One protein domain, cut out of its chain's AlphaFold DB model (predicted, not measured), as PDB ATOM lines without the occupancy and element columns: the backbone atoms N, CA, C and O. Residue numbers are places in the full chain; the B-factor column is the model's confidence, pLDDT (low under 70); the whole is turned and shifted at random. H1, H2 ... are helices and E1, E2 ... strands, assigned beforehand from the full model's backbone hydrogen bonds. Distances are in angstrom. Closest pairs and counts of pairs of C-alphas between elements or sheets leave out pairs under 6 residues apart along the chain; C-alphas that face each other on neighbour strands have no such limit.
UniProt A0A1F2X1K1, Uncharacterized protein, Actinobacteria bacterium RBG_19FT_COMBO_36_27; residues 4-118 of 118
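What this domain is: This is residues 4 to 118 of the 118 residues of an uncharacterized protein of Actinobacteria bacterium RBG_19FT_COMBO_36_27 (UniProt A0A1F2X1K1). A strongly twisted sheet of five strands forms the core, with H1, H2 and H4 over one face and H3 over the other, and a tail in which residues 109 to 114 stick out toward the last helix, H5. The 115 printed residues run E1, H1, E2, E3, H2, E4, H3, E5, H4, H5, a mixed class of five named helices and five named strands. Across the mixed sheet the order is E4, E3, E2, E1, E5. The whole is compact, with a radius of gyration of the C-alphas of 13.9 A and spans of 45 by 32 by 30 A.

Where its parts are: Find C-alpha 4 at (-84.239, -11.404, -17.347), where E1 begins; it runs 12.4 A to residue 8. H1 follows at residues 9 to 15. E2, residues 29 to 37, is 20.5 A long and bends by 78 degrees at residue 32. Next come E3, residues 41 to 46, 16.8 A; H2, residues 47 to 57, 15.4 A; and E4, residues 63 to 68, 15.1 A. Look for H3 at residues 75 to 82, E5 at 88 to 90 and H4 at 101 to 108. H5, residues 113 to 116, ends at C-alpha 116, (-102.262, -29.203, -15.986).

How they stand to each other: Start at E1, which is parallel to edge strand E5, with N 5 and O 89 at 2.9 A. On its other side E1 is antiparallel to E2, with N 6 and O 34 at 2.8 A. E2 and E3 form a hairpin, with N 35 and O 42 at 2.8 A. E4, the other edge strand, is parallel to E3, with N 66 and O 43 at 2.8 A; E3, H2 and E4 make a strand-helix-strand unit, two parallel neighbours with a helix between, whose crossover is right-handed. H1 is on the sheet at a height of 7.7 A, its closest C-alphas to E2 being those of Thr 9 and Gly 30, 5.0 A. On the same face, H2 has a height of 8.3 A and runs along E3 at 25 degrees on the local plane; Thr 47 and Asn 67 of E4 have the closest C-alphas, 5.3 A. On the opposite face, H3 is over E3 at a height of 8.8 A; the C-alphas of Leu 44 and Lys 75 are closest, 6.8 A. H4, on the same face as H2, stands up from the sheet, its line rising 47 degrees; the closest C-alphas of H4 and E5 are those of Pro 101 and Ala 90, 6.6 A. H5 is not on the sheet and is apart from H4. Every O i to N i+4 pair is within hydrogen-bond range in H1 and H3, 5 of 7 in H2 and 2 of 4 in H4; H5 is too short for one.

The domain as a whole: The two C-alphas farthest apart are those of Tyr 71 and Val 117, 44.8 A. The printed part has no cut, and its one long link joins H1 to E2 through 13 residues. Mean pLDDT of the printed part is 83.0; 11 residues are under 70, among them residues 71 to 73 and 118.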
ATOM      1  N   ILE A   4     -84.456 -10.157 -18.095       93.44
ATOM      2  CA  ILE A   4     -84.239 -11.404 -17.347       93.44
ATOM      3  C   ILE A   4     -83.255 -12.266 -18.136       93.44
ATOM      4  O   ILE A   4     -83.358 -12.367 -19.359       93.44
ATOM      5  N   ILE A   5     -82.298 -12.871 -17.439       94.44
ATOM      6  CA  ILE A   5     -81.273 -13.736 -18.020       94.44
ATOM      7  C   ILE A   5     -81.489 -15.160 -17.510       94.44
ATOM      8  O   ILE A   5     -81.535 -15.376 -16.300       94.44
ATOM      9  N   ILE A   6     -81.595 -16.107 -18.439       92.94
ATOM     10  CA  ILE A   6     -81.813 -17.529 -18.172       92.94
ATOM     11  C   ILE A   6     -80.659 -18.323 -18.776       92.94
ATOM     12  O   ILE A   6     -80.444 -18.300 -19.988       92.94
ATOM     13  N   GLY A   7     -79.890 -19.000 -17.934       91.19
ATOM     14  CA  GLY A   7     -78.750 -19.816 -18.338       91.19
ATOM     15  C   GLY A   7     -78.751 -21.229 -17.768       91.19
ATOM     16  O   GLY A   7     -77.871 -22.006 -18.150       91.19
ATOM     17  N   ARG A   8     -79.682 -21.567 -16.869       90.44
ATOM     18  CA  ARG A   8     -79.848 -22.947 -16.410       90.44
ATOM     19  C   ARG A   8     -80.661 -23.775 -17.408       90.44
ATOM     20  O   ARG A   8     -81.516 -23.240 -18.116       90.44
ATOM     21  N   THR A   9     -80.374 -25.072 -17.477       88.19
ATOM     22  CA  THR A   9     -81.056 -26.014 -18.381       88.19
ATOM     23  C   THR A   9     -82.511 -26.263 -17.971       88.19
ATOM     24  O   THR A   9     -83.389 -26.285 -18.830       88.19
ATOM     25  N   ASP A  10     -82.785 -26.361 -16.667       87.94
ATOM     26  CA  ASP A  10     -84.129 -26.548 -16.096       87.94
ATOM     27  C   ASP A  10     -85.083 -25.397 -16.460       87.94
ATOM     28  O   ASP A  10     -86.158 -25.616 -17.023       87.94
ATOM     29  N   ASN A  11     -84.652 -24.160 -16.225       88.81
ATOM     30  CA  ASN A  11     -85.421 -22.959 -16.537       88.81
ATOM     31  C   ASN A  11     -85.576 -22.757 -18.046       88.81
ATOM     32  O   ASN A  11     -86.614 -22.273 -18.495       88.81
ATOM     33  N   PHE A  12     -84.567 -23.128 -18.843       88.12
ATOM     34  CA  PHE A  12     -84.686 -23.115 -20.301       88.12
ATOM     35  C   PHE A  12     -85.755 -24.102 -20.780       88.12
ATOM     36  O   PHE A  12     -86.586 -23.743 -21.615       88.12
ATOM     37  N   SER A  13     -85.765 -25.320 -20.237       86.12
ATOM     38  CA  SER A  13     -86.747 -26.339 -20.604       86.12
ATOM     39  C   SER A  13     -88.165 -25.919 -20.227       86.12
ATOM     40  O   SER A  13     -89.058 -25.970 -21.073       86.12
ATOM     41  N   TRP A  14     -88.365 -25.393 -19.013       87.25
ATOM     42  CA  TRP A  14     -89.656 -24.839 -18.592       87.25
ATOM     43  C   TRP A  14     -90.148 -23.752 -19.558       87.25
ATOM     44  O   TRP A  14     -91.243 -23.839 -20.114       87.25
ATOM     45  N   LEU A  15     -89.291 -22.776 -19.847       85.12
ATOM     46  CA  LEU A  15     -89.599 -21.641 -20.712       85.12
ATOM     47  C   LEU A  15     -89.939 -22.027 -22.158       85.12
ATOM     48  O   LEU A  15     -90.701 -21.329 -22.828       85.12
ATOM     49  N   THR A  16     -89.349 -23.110 -22.652       82.44
ATOM     50  CA  THR A  16     -89.540 -23.609 -24.020       82.44
ATOM     51  C   THR A  16     -90.564 -24.740 -24.098       82.44
ATOM     52  O   THR A  16     -90.711 -25.360 -25.143       82.44
ATOM     53  N   SER A  17     -91.318 -24.997 -23.020       80.44
ATOM     54  CA  SER A  17     -92.320 -26.077 -22.940       80.44
ATOM     55  C   SER A  17     -91.753 -27.502 -23.091       80.44
ATOM     56  O   SER A  17     -92.498 -28.448 -23.379       80.44
ATOM     57  N   GLY A  18     -90.462 -27.685 -22.812       76.88
ATOM     58  CA  GLY A  18     -89.775 -28.979 -22.822       76.88
ATOM     59  C   GLY A  18     -88.485 -29.020 -23.637       76.88
ATOM     60  O   GLY A  18     -87.896 -30.091 -23.746       76.88
ATOM     61  N   GLY A  19     -88.033 -27.897 -24.196       78.81
ATOM     62  CA  GLY A  19     -86.851 -27.890 -25.047       78.81
ATOM     63  C   GLY A  19     -85.539 -28.117 -24.299       78.81
ATOM     64  O   GLY A  19     -85.451 -27.908 -23.084       78.81
ATOM     65  N   SER A  20     -84.500 -28.551 -25.019       77.94
ATOM     66  CA  SER A  20     -83.201 -28.875 -24.417       77.94
ATOM     67  C   SER A  20     -82.036 -28.096 -25.024       77.94
ATOM     68  O   SER A  20     -81.644 -28.261 -26.185       77.94
ATOM     69  N   ASN A  21     -81.391 -27.289 -24.179       78.44
ATOM     70  CA  ASN A  21     -80.113 -26.654 -24.489       78.44
ATOM     71  C   ASN A  21     -78.932 -27.315 -23.763       78.44
ATOM     72  O   ASN A  21     -77.864 -26.706 -23.674       78.44
ATOM     73  N   GLU A  22     -79.091 -28.526 -23.240       76.38
ATOM     74  CA  GLU A  22     -78.038 -29.227 -22.511       76.38
ATOM     75  C   GLU A  22     -76.866 -29.607 -23.436       76.38
ATOM     76  O   GLU A  22     -77.052 -30.016 -24.580       76.38
ATOM     77  N   LEU A  23     -75.637 -29.425 -22.945       69.75
ATOM     78  CA  LEU A  23     -74.398 -29.818 -23.642       69.75
ATOM     79  C   LEU A  23     -73.622 -30.885 -22.867       69.75
ATOM     80  O   LEU A  23     -72.898 -31.682 -23.455       69.75
ATOM     81  N   ILE A  24     -73.724 -30.855 -21.538       72.56
ATOM     82  CA  ILE A  24     -73.044 -31.757 -20.616       72.56
ATOM     83  C   ILE A  24     -74.089 -32.157 -19.581       72.56
ATOM     84  O   ILE A  24     -74.548 -31.289 -18.849       72.56
ATOM     85  N   ILE A  25     -74.401 -33.453 -19.496       68.06
ATOM     86  CA  ILE A  25     -75.462 -33.999 -18.624       68.06
ATOM     87  C   ILE A  25     -75.246 -33.655 -17.137       68.06
ATOM     88  O   ILE A  25     -76.168 -33.584 -16.335       68.06
ATOM     89  N   THR A  26     -73.993 -33.436 -16.740       70.88
ATOM     90  CA  THR A  26     -73.621 -33.104 -15.358       70.88
ATOM     91  C   THR A  26     -73.606 -31.601 -15.065       70.88
ATOM     92  O   THR A  26     -73.291 -31.203 -13.944       70.88
ATOM     93  N   SER A  27     -73.897 -30.749 -16.052       78.12
ATOM     94  CA  SER A  27     -73.863 -29.292 -15.918       78.12
ATOM     95  C   SER A  27     -75.268 -28.723 -15.788       78.12
ATOM     96  O   SER A  27     -76.076 -28.836 -16.700       78.12
ATOM     97  N   GLU A  28     -75.513 -27.966 -14.720       80.81
ATOM     98  CA  GLU A  28     -76.749 -27.184 -14.584       80.81
ATOM     99  C   GLU A  28     -76.831 -26.015 -15.586       80.81
ATOM    100  O   GLU A  28     -77.890 -25.423 -15.771       80.81
ATOM    101  N   TYR A  29     -75.709 -25.642 -16.214       84.75
ATOM    102  CA  TYR A  29     -75.643 -24.555 -17.191       84.75
ATOM    103  C   TYR A  29     -75.793 -25.062 -18.622       84.75
ATOM    104  O   TYR A  29     -75.072 -25.971 -19.048       84.75
ATOM    105  N   GLY A  30     -76.648 -24.384 -19.384       82.06
ATOM    106  CA  GLY A  30     -76.921 -24.701 -20.776       82.06
ATOM    107  C   GLY A  30     -75.832 -24.275 -21.769       82.06
ATOM    108  O   GLY A  30     -74.912 -23.476 -21.519       82.06
ATOM    109  N   SER A  31     -75.968 -24.806 -22.978       83.56
ATOM    110  CA  SER A  31     -75.186 -24.441 -24.160       83.56
ATOM    111  C   SER A  31     -75.459 -23.020 -24.641       83.56
ATOM    112  O   SER A  31     -74.549 -22.357 -25.153       83.56
ATOM    113  N   SER A  32     -76.644 -22.502 -24.345       86.94
ATOM    114  CA  SER A  32     -77.092 -21.152 -24.656       86.94
ATOM    115  C   SER A  32     -77.425 -20.363 -23.387       86.94
ATOM    116  O   SER A  32     -77.687 -20.932 -22.330       86.94
ATOM    117  N   ILE A  33     -77.381 -19.033 -23.487       90.75
ATOM    118  CA  ILE A  33     -77.960 -18.128 -22.491       90.75
ATOM    119  C   ILE A  33     -79.055 -17.333 -23.185       90.75
ATOM    120  O   ILE A  33     -78.809 -16.711 -24.220       90.75
ATOM    121  N   THR A  34     -80.242 -17.333 -22.603       91.50
ATOM    122  CA  THR A  34     -81.404 -16.625 -23.128       91.50
ATOM    123  C   THR A  34     -81.592 -15.323 -22.363       91.50
ATOM    124  O   THR A  34     -81.454 -15.281 -21.141       91.50
ATOM    125  N   VAL A  35     -81.877 -14.237 -23.074       92.56
ATOM    126  CA  VAL A  35     -82.099 -12.911 -22.492       92.56
ATOM    127  C   VAL A  35     -83.441 -12.384 -22.969       92.56
ATOM    128  O   VAL A  35     -83.659 -12.210 -24.165       92.56
ATOM    129  N   PHE A  36     -84.325 -12.088 -22.026       91.69
ATOM    130  CA  PHE A  36     -85.638 -11.511 -22.282       91.69
ATOM    131  C   PHE A  36     -85.610 -10.053 -21.903       91.69
ATOM    132  O   PHE A  36     -85.418  -9.729 -20.736       91.69
ATOM    133  N   THR A  37     -85.820  -9.177 -22.870       91.19
ATOM    134  CA  THR A  37     -86.091  -7.764 -22.612       91.19
ATOM    135  C   THR A  37     -87.591  -7.512 -22.747       91.19
ATOM    136  O   THR A  37     -88.340  -8.366 -23.217       91.19
ATOM    137  N   LYS A  38     -88.050  -6.309 -22.397       87.56
ATOM    138  CA  LYS A  38     -89.452  -5.902 -22.617       87.56
ATOM    139  C   LYS A  38     -89.892  -5.906 -24.090       87.56
ATOM    140  O   LYS A  38     -91.087  -5.825 -24.346       87.56
ATOM    141  N   LYS A  39     -88.952  -5.920 -25.043       86.06
ATOM    142  CA  LYS A  39     -89.234  -5.770 -26.482       86.06
ATOM    143  C   LYS A  39     -88.828  -6.985 -27.302       86.06
ATOM    144  O   LYS A  39     -89.504  -7.332 -28.259       86.06
ATOM    145  N   GLU A  40     -87.715  -7.603 -26.935       88.56
ATOM    146  CA  GLU A  40     -87.046  -8.615 -27.743       88.56
ATOM    147  C   GLU A  40     -86.532  -9.761 -26.876       88.56
ATOM    148  O   GLU A  40     -86.161  -9.572 -25.709       88.56
ATOM    149  N   LYS A  41     -86.477 -10.945 -27.486       90.62
ATOM    150  CA  LYS A  41     -85.923 -12.164 -26.906       90.62
ATOM    151  C   LYS A  41     -84.637 -12.499 -27.643       90.62
ATOM    152  O   LYS A  41     -84.629 -12.565 -28.868       90.62
ATOM    153  N   PHE A  42     -83.560 -12.729 -26.911       90.75
ATOM    154  CA  PHE A  42     -82.259 -13.061 -27.476       90.75
ATOM    155  C   PHE A  42     -81.811 -14.426 -26.996       90.75
ATOM    156  O   PHE A  42     -82.022 -14.779 -25.837       90.75
ATOM    157  N   ILE A  43     -81.116 -15.151 -27.862       88.94
ATOM    158  CA  ILE A  43     -80.393 -16.360 -27.487       88.94
ATOM    159  C   ILE A  43     -78.923 -16.198 -27.864       88.94
ATOM    160  O   ILE A  43     -78.582 -15.891 -29.004       88.94
ATOM    161  N   LEU A  44     -78.038 -16.350 -26.884       89.62
ATOM    162  CA  LEU A  44     -76.594 -16.250 -27.050       89.62
ATOM    163  C   LEU A  44     -75.994 -17.646 -26.955       89.62
ATOM    164  O   LEU A  44     -75.990 -18.264 -25.889       89.62
ATOM    165  N   ALA A  45     -75.450 -18.134 -28.062       86.19
ATOM    166  CA  ALA A  45     -74.877 -19.470 -28.155       86.19
ATOM    167  C   ALA A  45     -73.665 -19.474 -29.089       86.19
ATOM    168  O   ALA A  45     -73.467 -18.550 -29.884       86.19
ATOM    169  N   LYS A  46     -72.819 -20.504 -28.983       82.25
ATOM    170  CA  LYS A  46     -71.754 -20.711 -29.972       82.25
ATOM    171  C   LYS A  46     -72.374 -21.154 -31.297       82.25
ATOM    172  O   LYS A  46     -73.425 -21.775 -31.298       82.25
ATOM    173  N   THR A  47     -71.705 -20.869 -32.415       70.75
ATOM    174  CA  THR A  47     -72.247 -21.086 -33.771       70.75
ATOM    175  C   THR A  47     -72.819 -22.487 -34.026       70.75
ATOM    176  O   THR A  47     -73.840 -22.589 -34.695       70.75
ATOM    177  N   MET A  48     -72.194 -23.547 -33.497       70.12
ATOM    178  CA  MET A  48     -72.694 -24.920 -33.677       70.12
ATOM    179  C   MET A  48     -73.950 -25.199 -32.838       70.12
ATOM    180  O   MET A  48     -74.902 -25.774 -33.347       70.12
ATOM    181  N   ASP A  49     -73.986 -24.722 -31.591       69.75
ATOM    182  CA  ASP A  49     -75.101 -24.972 -30.666       69.75
ATOM    183  C   ASP A  49     -76.304 -24.060 -30.946       69.75
ATOM    184  O   ASP A  49     -77.455 -24.457 -30.804       69.75
ATOM    185  N   GLY A  50     -76.045 -22.816 -31.359       68.94
ATOM    186  CA  GLY A  50     -77.067 -21.785 -31.521       68.94
ATOM    187  C   GLY A  50     -78.029 -22.050 -32.665       68.94
ATOM    188  O   GLY A  50     -79.216 -21.780 -32.525       68.94
ATOM    189  N   LYS A  51     -77.528 -22.604 -33.775       70.31
ATOM    190  CA  LYS A  51     -78.374 -22.981 -34.908       70.31
ATOM    191  C   LYS A  51     -79.306 -24.133 -34.529       70.31
ATOM    192  O   LYS A  51     -80.504 -24.015 -34.738       70.31
ATOM    193  N   ARG A  52     -78.761 -25.173 -33.885       78.19
ATOM    194  CA  ARG A  52     -79.526 -26.331 -33.408       78.19
ATOM    195  C   ARG A  52     -80.656 -25.909 -32.471       78.19
ATOM    196  O   ARG A  52     -81.805 -26.214 -32.731       78.19
ATOM    197  N   VAL A  53     -80.342 -25.147 -31.420       74.00
ATOM    198  CA  VAL A  53     -81.354 -24.720 -30.439       74.00
ATOM    199  C   VAL A  53     -82.406 -23.805 -31.071       74.00
ATOM    200  O   VAL A  53     -83.572 -23.875 -30.700       74.00
ATOM    201  N   LEU A  54     -82.030 -22.949 -32.025       73.81
ATOM    202  CA  LEU A  54     -83.005 -22.092 -32.698       73.81
ATOM    203  C   LEU A  54     -83.959 -22.900 -33.594       73.81
ATOM    204  O   LEU A  54     -85.161 -22.676 -33.535       73.81
ATOM    205  N   GLU A  55     -83.421 -23.810 -34.408       73.31
ATOM    206  CA  GLU A  55     -84.189 -24.590 -35.391       73.31
ATOM    207  C   GLU A  55     -84.996 -25.727 -34.751       73.31
ATOM    208  O   GLU A  55     -86.100 -26.007 -35.201       73.31
ATOM    209  N   GLU A  56     -84.474 -26.377 -33.709       68.94
ATOM    210  CA  GLU A  56     -85.130 -27.529 -33.074       68.94
ATOM    211  C   GLU A  56     -86.081 -27.116 -31.943       68.94
ATOM    212  O   GLU A  56     -87.146 -27.708 -31.803       68.94
ATOM    213  N   GLU A  57     -85.723 -26.101 -31.147       72.31
ATOM    214  CA  GLU A  57     -86.429 -25.796 -29.890       72.31
ATOM    215  C   GLU A  57     -87.225 -24.485 -29.930       72.31
ATOM    216  O   GLU A  57     -88.109 -24.269 -29.102       72.31
ATOM    217  N   LEU A  58     -86.890 -23.566 -30.843       71.81
ATOM    218  CA  LEU A  58     -87.386 -22.182 -30.819       71.81
ATOM    219  C   LEU A  58     -87.969 -21.701 -32.156       71.81
ATOM    220  O   LEU A  58     -88.161 -20.488 -32.332       71.81
ATOM    221  N   ASP A  59     -88.262 -22.620 -33.078       72.50
ATOM    222  CA  ASP A  59     -88.763 -22.270 -34.405       72.50
ATOM    223  C   ASP A  59     -90.095 -21.502 -34.317       72.50
ATOM    224  O   ASP A  59     -91.015 -21.862 -33.583       72.50
ATOM    225  N   GLY A  60     -90.173 -20.371 -35.020       67.50
ATOM    226  CA  GLY A  60     -91.348 -19.493 -35.015       67.50
ATOM    227  C   GLY A  60     -91.616 -18.692 -33.726       67.50
ATOM    228  O   GLY A  60     -92.576 -17.924 -33.696       67.50
ATOM    229  N   ILE A  61     -90.785 -18.784 -32.673       71.50
ATOM    230  CA  ILE A  61     -91.055 -18.134 -31.361       71.50
ATOM    231  C   ILE A  61     -90.481 -16.695 -31.260       71.50
ATOM    232  O   ILE A  61     -90.682 -15.986 -30.263       71.50
ATOM    233  N   GLY A  62     -89.799 -16.220 -32.311       80.62
ATOM    234  CA  GLY A  62     -89.323 -14.833 -32.429       80.62
ATOM    235  C   GLY A  62     -88.059 -14.521 -31.619       80.62
ATOM    236  O   GLY A  62     -87.940 -13.432 -31.057       80.62
ATOM    237  N   TYR A  63     -87.131 -15.477 -31.515       84.50
ATOM    238  CA  TYR A  63     -85.835 -15.263 -30.866       84.50
ATOM    239  C   TYR A  63     -84.784 -14.724 -31.837       84.50
ATOM    240  O   TYR A  63     -84.573 -15.258 -32.922       84.50
ATOM    241  N   ASN A  64     -84.045 -13.715 -31.384       85.31
ATOM    242  CA  ASN A  64     -82.883 -13.175 -32.073       85.31
ATOM    243  C   ASN A  64     -81.622 -13.950 -31.657       85.31
ATOM    244  O   ASN A  64     -81.129 -13.808 -30.531       85.31
ATOM    245  N   LEU A  65     -81.077 -14.765 -32.565       85.44
ATOM    246  CA  LEU A  65     -79.831 -15.499 -32.330       85.44
ATOM    247  C   LEU A  65     -78.611 -14.573 -32.425       85.44
ATOM    248  O   LEU A  65     -78.282 -14.046 -33.487       85.44
ATOM    249  N   ILE A  66     -77.875 -14.449 -31.323       86.31
ATOM    250  CA  ILE A  66     -76.557 -13.813 -31.283       86.31
ATOM    251  C   ILE A  66     -75.500 -14.916 -31.311       86.31
ATOM    252  O   ILE A  66     -75.161 -15.527 -30.292       86.31
ATOM    253  N   ASN A  67     -74.953 -15.151 -32.503       82.81
ATOM    254  CA  ASN A  67     -73.931 -16.166 -32.717       82.81
ATOM    255  C   ASN A  67     -72.563 -15.718 -32.185       82.81
ATOM    256  O   ASN A  67     -71.935 -14.783 -32.693       82.81
ATOM    257  N   LEU A  68     -72.061 -16.444 -31.189       83.69
ATOM    258  CA  LEU A  68     -70.743 -16.230 -30.611       83.69
ATOM    259  C   LEU A  68     -69.718 -17.110 -31.321       83.69
ATOM    260  O   LEU A  68     -69.823 -18.338 -31.359       83.69
ATOM    261  N   LYS A  69     -68.681 -16.477 -31.873       78.69
ATOM    262  CA  LYS A  69     -67.540 -17.213 -32.424       78.69
ATOM    263  C   LYS A  69     -66.811 -17.929 -31.288       78.69
ATOM    264  O   LYS A  69     -66.568 -17.327 -30.245       78.69
ATOM    265  N   TRP A  70     -66.417 -19.182 -31.508       70.50
ATOM    266  CA  TRP A  70     -65.814 -20.042 -30.479       70.50
ATOM    267  C   TRP A  70     -64.539 -19.469 -29.837       70.50
ATOM    268  O   TRP A  70     -64.275 -19.770 -28.678       70.50
ATOM    269  N   TYR A  71     -63.791 -18.639 -30.574       69.19
ATOM    270  CA  TYR A  71     -62.544 -17.989 -30.148       69.19
ATOM    271  C   TYR A  71     -62.730 -16.574 -29.577       69.19
ATOM    272  O   TYR A  71     -61.755 -15.925 -29.203       69.19
ATOM    273  N   LYS A  72     -63.955 -16.037 -29.575       68.88
ATOM    274  CA  LYS A  72     -64.253 -14.724 -28.985       68.88
ATOM    275  C   LYS A  72     -64.649 -14.871 -27.509       68.88
ATOM    276  O   LYS A  72     -64.744 -15.980 -26.994       68.88
ATOM    277  N   LYS A  73     -64.852 -13.716 -26.858       69.25
ATOM    278  CA  LYS A  73     -65.335 -13.528 -25.477       69.25
ATOM    279  C   LYS A  73     -66.295 -14.625 -25.006       69.25
ATOM    280  O   LYS A  73     -67.127 -15.117 -25.771       69.25
ATOM    281  N   SER A  74     -66.218 -14.953 -23.721       84.94
ATOM    282  CA  SER A  74     -67.093 -15.945 -23.095       84.94
ATOM    283  C   SER A  74     -68.577 -15.568 -23.248       84.94
ATOM    284  O   SER A  74     -68.931 -14.392 -23.354       84.94
ATOM    285  N   LYS A  75     -69.476 -16.565 -23.205       85.81
ATOM    286  CA  LYS A  75     -70.935 -16.334 -23.277       85.81
ATOM    287  C   LYS A  75     -71.397 -15.317 -22.228       85.81
ATOM    288  O   LYS A  75     -72.168 -14.417 -22.537       85.81
ATOM    289  N   LYS A  76     -70.849 -15.416 -21.010       87.31
ATOM    290  CA  LYS A  76     -71.136 -14.498 -19.901       87.31
ATOM    291  C   LYS A  76     -70.744 -13.059 -20.234       87.31
ATOM    292  O   LYS A  76     -71.538 -12.151 -20.031       87.31
ATOM    293  N   GLU A  77     -69.563 -12.840 -20.802       89.50
ATOM    294  CA  GLU A  77     -69.132 -11.501 -21.223       89.50
ATOM    295  C   GLU A  77     -70.007 -10.937 -22.344       89.50
ATOM    296  O   GLU A  77     -70.303  -9.743 -22.349       89.50
ATOM    297  N   ALA A  78     -70.431 -11.762 -23.303       89.94
ATOM    298  CA  ALA A  78     -71.332 -11.319 -24.363       89.94
ATOM    299  C   ALA A  78     -72.685 -10.861 -23.799       89.94
ATOM    300  O   ALA A  78     -73.161  -9.786 -24.163       89.94
ATOM    301  N   VAL A  79     -73.245 -11.623 -22.853       91.56
ATOM    302  CA  VAL A  79     -74.470 -11.257 -22.129       91.56
ATOM    303  C   VAL A  79     -74.288  -9.932 -21.395       91.56
ATOM    304  O   VAL A  79     -75.101  -9.033 -21.575       91.56
ATOM    305  N   LEU A  80     -73.201  -9.769 -20.634       91.94
ATOM    306  CA  LEU A  80     -72.922  -8.530 -19.898       91.94
ATOM    307  C   LEU A  80     -72.805  -7.312 -20.826       91.94
ATOM    308  O   LEU A  80     -73.282  -6.233 -20.488       91.94
ATOM    309  N   ASN A  81     -72.223  -7.481 -22.017       91.88
ATOM    310  CA  ASN A  81     -72.156  -6.406 -23.008       91.88
ATOM    311  C   ASN A  81     -73.532  -6.064 -23.597       91.88
ATOM    312  O   ASN A  81     -73.817  -4.883 -23.796       91.88
ATOM    313  N   LEU A  82     -74.377  -7.068 -23.861       90.25
ATOM    314  CA  LEU A  82     -75.742  -6.872 -24.361       90.25
ATOM    315  C   LEU A  82     -76.599  -6.113 -23.341       90.25
ATOM    316  O   LEU A  82     -77.322  -5.185 -23.698       90.25
ATOM    317  N   VAL A  83     -76.486  -6.489 -22.066       92.38
ATOM    318  CA  VAL A  83     -77.358  -5.983 -21.001       92.38
ATOM    319  C   VAL A  83     -76.772  -4.805 -20.214       92.38
ATOM    320  O   VAL A  83     -77.352  -4.404 -19.214       92.38
ATOM    321  N   LYS A  84     -75.653  -4.215 -20.657       91.75
ATOM    322  CA  LYS A  84     -74.877  -3.215 -19.891       91.75
ATOM    323  C   LYS A  84     -75.680  -2.032 -19.325       91.75
ATOM    324  O   LYS A  84     -75.301  -1.476 -18.305       91.75
ATOM    325  N   ASN A  85     -76.764  -1.645 -20.000       90.62
ATOM    326  CA  ASN A  85     -77.612  -0.504 -19.644       90.62
ATOM    327  C   ASN A  85     -78.985  -0.931 -19.094       90.62
ATOM    328  O   ASN A  85     -79.877  -0.097 -18.965       90.62
ATOM    329  N   TYR A  86     -79.184  -2.221 -18.827       91.00
ATOM    330  CA  TYR A  86     -80.449  -2.776 -18.362       91.00
ATOM    331  C   TYR A  86     -80.368  -3.125 -16.877       91.00
ATOM    332  O   TYR A  86     -79.358  -3.644 -16.400       91.00
ATOM    333  N   LYS A  87     -81.462  -2.907 -16.138       92.31
ATOM    334  CA  LYS A  87     -81.606  -3.467 -14.791       92.31
ATOM    335  C   LYS A  87     -82.104  -4.909 -14.890       92.31
ATOM    336  O   LYS A  87     -83.290  -5.126 -15.164       92.31
ATOM    337  N   CYS A  88     -81.215  -5.873 -14.656       92.75
ATOM    338  CA  CYS A  88     -81.489  -7.294 -14.885       92.75
ATOM    339  C   CYS A  88     -81.422  -8.151 -13.623       92.75
ATOM    340  O   CYS A  88     -80.711  -7.823 -12.675       92.75
ATOM    341  N   ILE A  89     -82.088  -9.301 -13.695       94.19
ATOM    342  CA  ILE A  89     -81.869 -10.452 -12.810       94.19
ATOM    343  C   ILE A  89     -81.430 -11.669 -13.625       94.19
ATOM    344  O   ILE A  89     -81.694 -11.736 -14.829       94.19
ATOM    345  N   ALA A  90     -80.773 -12.622 -12.968       94.06
ATOM    346  CA  ALA A  90     -80.342 -13.874 -13.579       94.06
ATOM    347  C   ALA A  90     -80.585 -15.092 -12.673       94.06
ATOM    348  O   ALA A  90     -80.487 -14.992 -11.447       94.06
ATOM    349  N   ASP A  91     -80.812 -16.253 -13.289       93.75
ATOM    350  CA  ASP A  91     -80.777 -17.582 -12.648       93.75
ATOM    351  C   ASP A  91     -79.370 -18.197 -12.581       93.75
ATOM    352  O   ASP A  91     -79.187 -19.305 -12.079       93.75
ATOM    353  N   ILE A  92     -78.366 -17.485 -13.093       92.00
ATOM    354  CA  ILE A  92     -76.959 -17.876 -13.079       92.00
ATOM    355  C   ILE A  92     -76.105 -16.757 -12.485       92.00
ATOM    356  O   ILE A  92     -76.406 -15.572 -12.623       92.00
ATOM    357  N   LYS A  93     -74.985 -17.113 -11.848       92.00
ATOM    358  CA  LYS A  93     -74.056 -16.114 -11.303       92.00
ATOM    359  C   LYS A  93     -73.327 -15.373 -12.433       92.00
ATOM    360  O   LYS A  93     -72.552 -15.978 -13.193       92.00
ATOM    361  N   LEU A  94     -73.553 -14.060 -12.496       90.94
ATOM    362  CA  LEU A  94     -72.954 -13.104 -13.429       90.94
ATOM    363  C   LEU A  94     -72.450 -11.878 -12.656       90.94
ATOM    364  O   LEU A  94     -73.108 -11.403 -11.737       90.94
ATOM    365  N   SER A  95     -71.276 -11.367 -13.030       90.69
ATOM    366  CA  SER A  95     -70.707 -10.184 -12.377       90.69
ATOM    367  C   SER A  95     -71.587  -8.956 -12.619       90.69
ATOM    368  O   SER A  95     -71.960  -8.692 -13.759       90.69
ATOM    369  N   GLY A  96     -71.918  -8.214 -11.560       89.44
ATOM    370  CA  GLY A  96     -72.721  -6.990 -11.650       89.44
ATOM    371  C   GLY A  96     -74.216  -7.197 -11.930       89.44
ATOM    372  O   GLY A  96     -74.929  -6.211 -12.088       89.44
ATOM    373  N   ILE A  97     -74.700  -8.443 -11.973       93.50
ATOM    374  CA  ILE A  97     -76.121  -8.770 -12.148       93.50
ATOM    375  C   ILE A  97     -76.644  -9.456 -10.889       93.50
ATOM    376  O   ILE A  97     -75.965 -10.290 -10.289       93.50
ATOM    377  N   GLU A  98     -77.867  -9.118 -10.496       94.12
ATOM    378  CA  GLU A  98     -78.502  -9.699  -9.322       94.12
ATOM    379  C   GLU A  98     -78.898 -11.166  -9.576       94.12
ATOM    380  O   GLU A  98     -79.638 -11.482 -10.510       94.12
ATOM    381  N   PHE A  99     -78.396 -12.072  -8.733       93.88
ATOM    382  CA  PHE A  99     -78.693 -13.503  -8.793       93.88
ATOM    383  C   PHE A  99     -79.977 -13.810  -8.012       93.88
ATOM    384  O   PHE A  99     -79.980 -13.768  -6.781       93.88
ATOM    385  N   LYS A 100     -81.067 -14.103  -8.728       92.06
ATOM    386  CA  LYS A 100     -82.416 -14.321  -8.176       92.06
ATOM    387  C   LYS A 100     -83.114 -15.517  -8.843       92.06
ATOM    388  O   LYS A 100     -84.137 -15.333  -9.496       92.06
ATOM    389  N   PRO A 101     -82.606 -16.751  -8.671       87.69
ATOM    390  CA  PRO A 101     -83.234 -17.939  -9.254       87.69
ATOM    391  C   PRO A 101     -84.650 -18.174  -8.705       87.69
ATOM    392  O   PRO A 101     -85.549 -18.513  -9.464       87.69
ATOM    393  N   ASN A 102     -84.886 -17.886  -7.418       87.75
ATOM    394  CA  ASN A 102     -86.201 -18.060  -6.790       87.75
ATOM    395  C   ASN A 102     -87.295 -17.223  -7.460       87.75
ATOM    396  O   ASN A 102     -88.401 -17.705  -7.618       87.75
ATOM    397  N   TYR A 103     -86.969 -16.019  -7.947       87.19
ATOM    398  CA  TYR A 103     -87.936 -15.181  -8.663       87.19
ATOM    399  C   TYR A 103     -88.393 -15.811  -9.981       87.19
ATOM    400  O   TYR A 103     -89.460 -15.464 -10.469       87.19
ATOM    401  N   ILE A 104     -87.573 -16.677 -10.582       86.62
ATOM    402  CA  ILE A 104     -87.931 -17.418 -11.792       86.62
ATOM    403  C   ILE A 104     -88.753 -18.645 -11.402       86.62
ATOM    404  O   ILE A 104     -89.795 -18.870 -12.002       86.62
ATOM    405  N   TYR A 105     -88.369 -19.363 -10.344       86.12
ATOM    406  CA  TYR A 105     -89.159 -20.488  -9.837       86.12
ATOM    407  C   TYR A 105     -90.555 -20.081  -9.361       86.12
ATOM    408  O   TYR A 105     -91.506 -20.821  -9.589       86.12
ATOM    409  N   ASP A 106     -90.710 -18.890  -8.786       87.06
ATOM    410  CA  ASP A 106     -92.021 -18.351  -8.416       87.06
ATOM    411  C   ASP A 106     -92.938 -18.189  -9.644       87.06
ATOM    412  O   ASP A 106     -94.152 -18.291  -9.509       87.06
ATOM    413  N   LEU A 107     -92.387 -18.001 -10.854       84.56
ATOM    414  CA  LEU A 107     -93.172 -17.934 -12.096       84.56
ATOM    415  C   LEU A 107     -93.697 -19.296 -12.553       84.56
ATOM    416  O   LEU A 107     -94.598 -19.338 -13.387       84.56
ATOM    417  N   HIS A 108     -93.154 -20.397 -12.034       81.38
ATOM    418  CA  HIS A 108     -93.646 -21.738 -12.346       81.38
ATOM    419  C   HIS A 108     -94.982 -22.022 -11.633       81.38
ATOM    420  O   HIS A 108     -95.611 -23.046 -11.896       81.38
ATOM    421  N   TYR A 109     -95.410 -21.141 -10.717       77.12
ATOM    422  CA  TYR A 109     -96.589 -21.329  -9.883       77.12
ATOM    423  C   TYR A 109     -97.532 -20.111  -9.926       77.12
ATOM    424  O   TYR A 109     -97.080 -18.973  -9.816       77.12
ATOM    425  N   PRO A 110     -98.861 -20.321  -9.989       78.69
ATOM    426  CA  PRO A 110     -99.550 -21.598 -10.184       78.69
ATOM    427  C   PRO A 110     -99.394 -22.117 -11.622       78.69
ATOM    428  O   PRO A 110     -99.281 -21.326 -12.556       78.69
ATOM    429  N   LEU A 111     -99.444 -23.443 -11.790       72.94
ATOM    430  CA  LEU A 111     -99.514 -24.054 -13.118       72.94
ATOM    431  C   LEU A 111    -100.732 -23.505 -13.862       72.94
ATOM    432  O   LEU A 111    -101.840 -23.439 -13.322       72.94
ATOM    433  N   THR A 112    -100.527 -23.122 -15.110       76.94
ATOM    434  CA  THR A 112    -101.608 -22.715 -15.999       76.94
ATOM    435  C   THR A 112    -102.470 -23.923 -16.370       76.94
ATOM    436  O   THR A 112    -102.005 -25.061 -16.380       76.94
ATOM    437  N   GLU A 113    -103.733 -23.695 -16.742       73.50
ATOM    438  CA  GLU A 113    -104.638 -24.774 -17.183       73.50
ATOM    439  C   GLU A 113    -104.027 -25.627 -18.310       73.50
ATOM    440  O   GLU A 113    -104.202 -26.841 -18.343       73.50
ATOM    441  N   LYS A 114    -103.243 -25.004 -19.200       71.06
ATOM    442  CA  LYS A 114    -102.533 -25.693 -20.286       71.06
ATOM    443  C   LYS A 114    -101.422 -26.620 -19.793       71.06
ATOM    444  O   LYS A 114    -101.150 -27.619 -20.447       71.06
ATOM    445  N   GLU A 115    -100.778 -26.296 -18.675       68.00
ATOM    446  CA  GLU A 115     -99.734 -27.133 -18.071       68.00
ATOM    447  C   GLU A 115    -100.328 -28.305 -17.273       68.00
ATOM    448  O   GLU A 115     -99.681 -29.340 -17.153       68.00
ATOM    449  N   ILE A 116    -101.563 -28.169 -16.771       75.12
ATOM    450  CA  ILE A 116    -102.262 -29.203 -15.986       75.12
ATOM    451  C   ILE A 116    -102.812 -30.338 -16.867       75.12
ATOM    452  O   ILE A 116    -102.852 -31.483 -16.430       75.12
ATOM    453  N   VAL A 117    -103.241 -30.044 -18.096       71.94
ATOM    454  CA  VAL A 117    -103.952 -30.995 -18.984       71.94
ATOM    455  C   VAL A 117    -102.997 -31.895 -19.804       71.94
ATOM    456  O   VAL A 117    -103.439 -32.602 -20.706       71.94
ATOM    457  N   ARG A 118    -101.690 -31.867 -19.522       56.19
ATOM    458  CA  ARG A 118    -100.650 -32.543 -20.318       56.19
ATOM    459  C   ARG A 118    -100.725 -34.071 -20.285       56.19
ATOM    460  O   ARG A 118    -100.961 -34.637 -19.196       56.19
TER     461      ARG A 118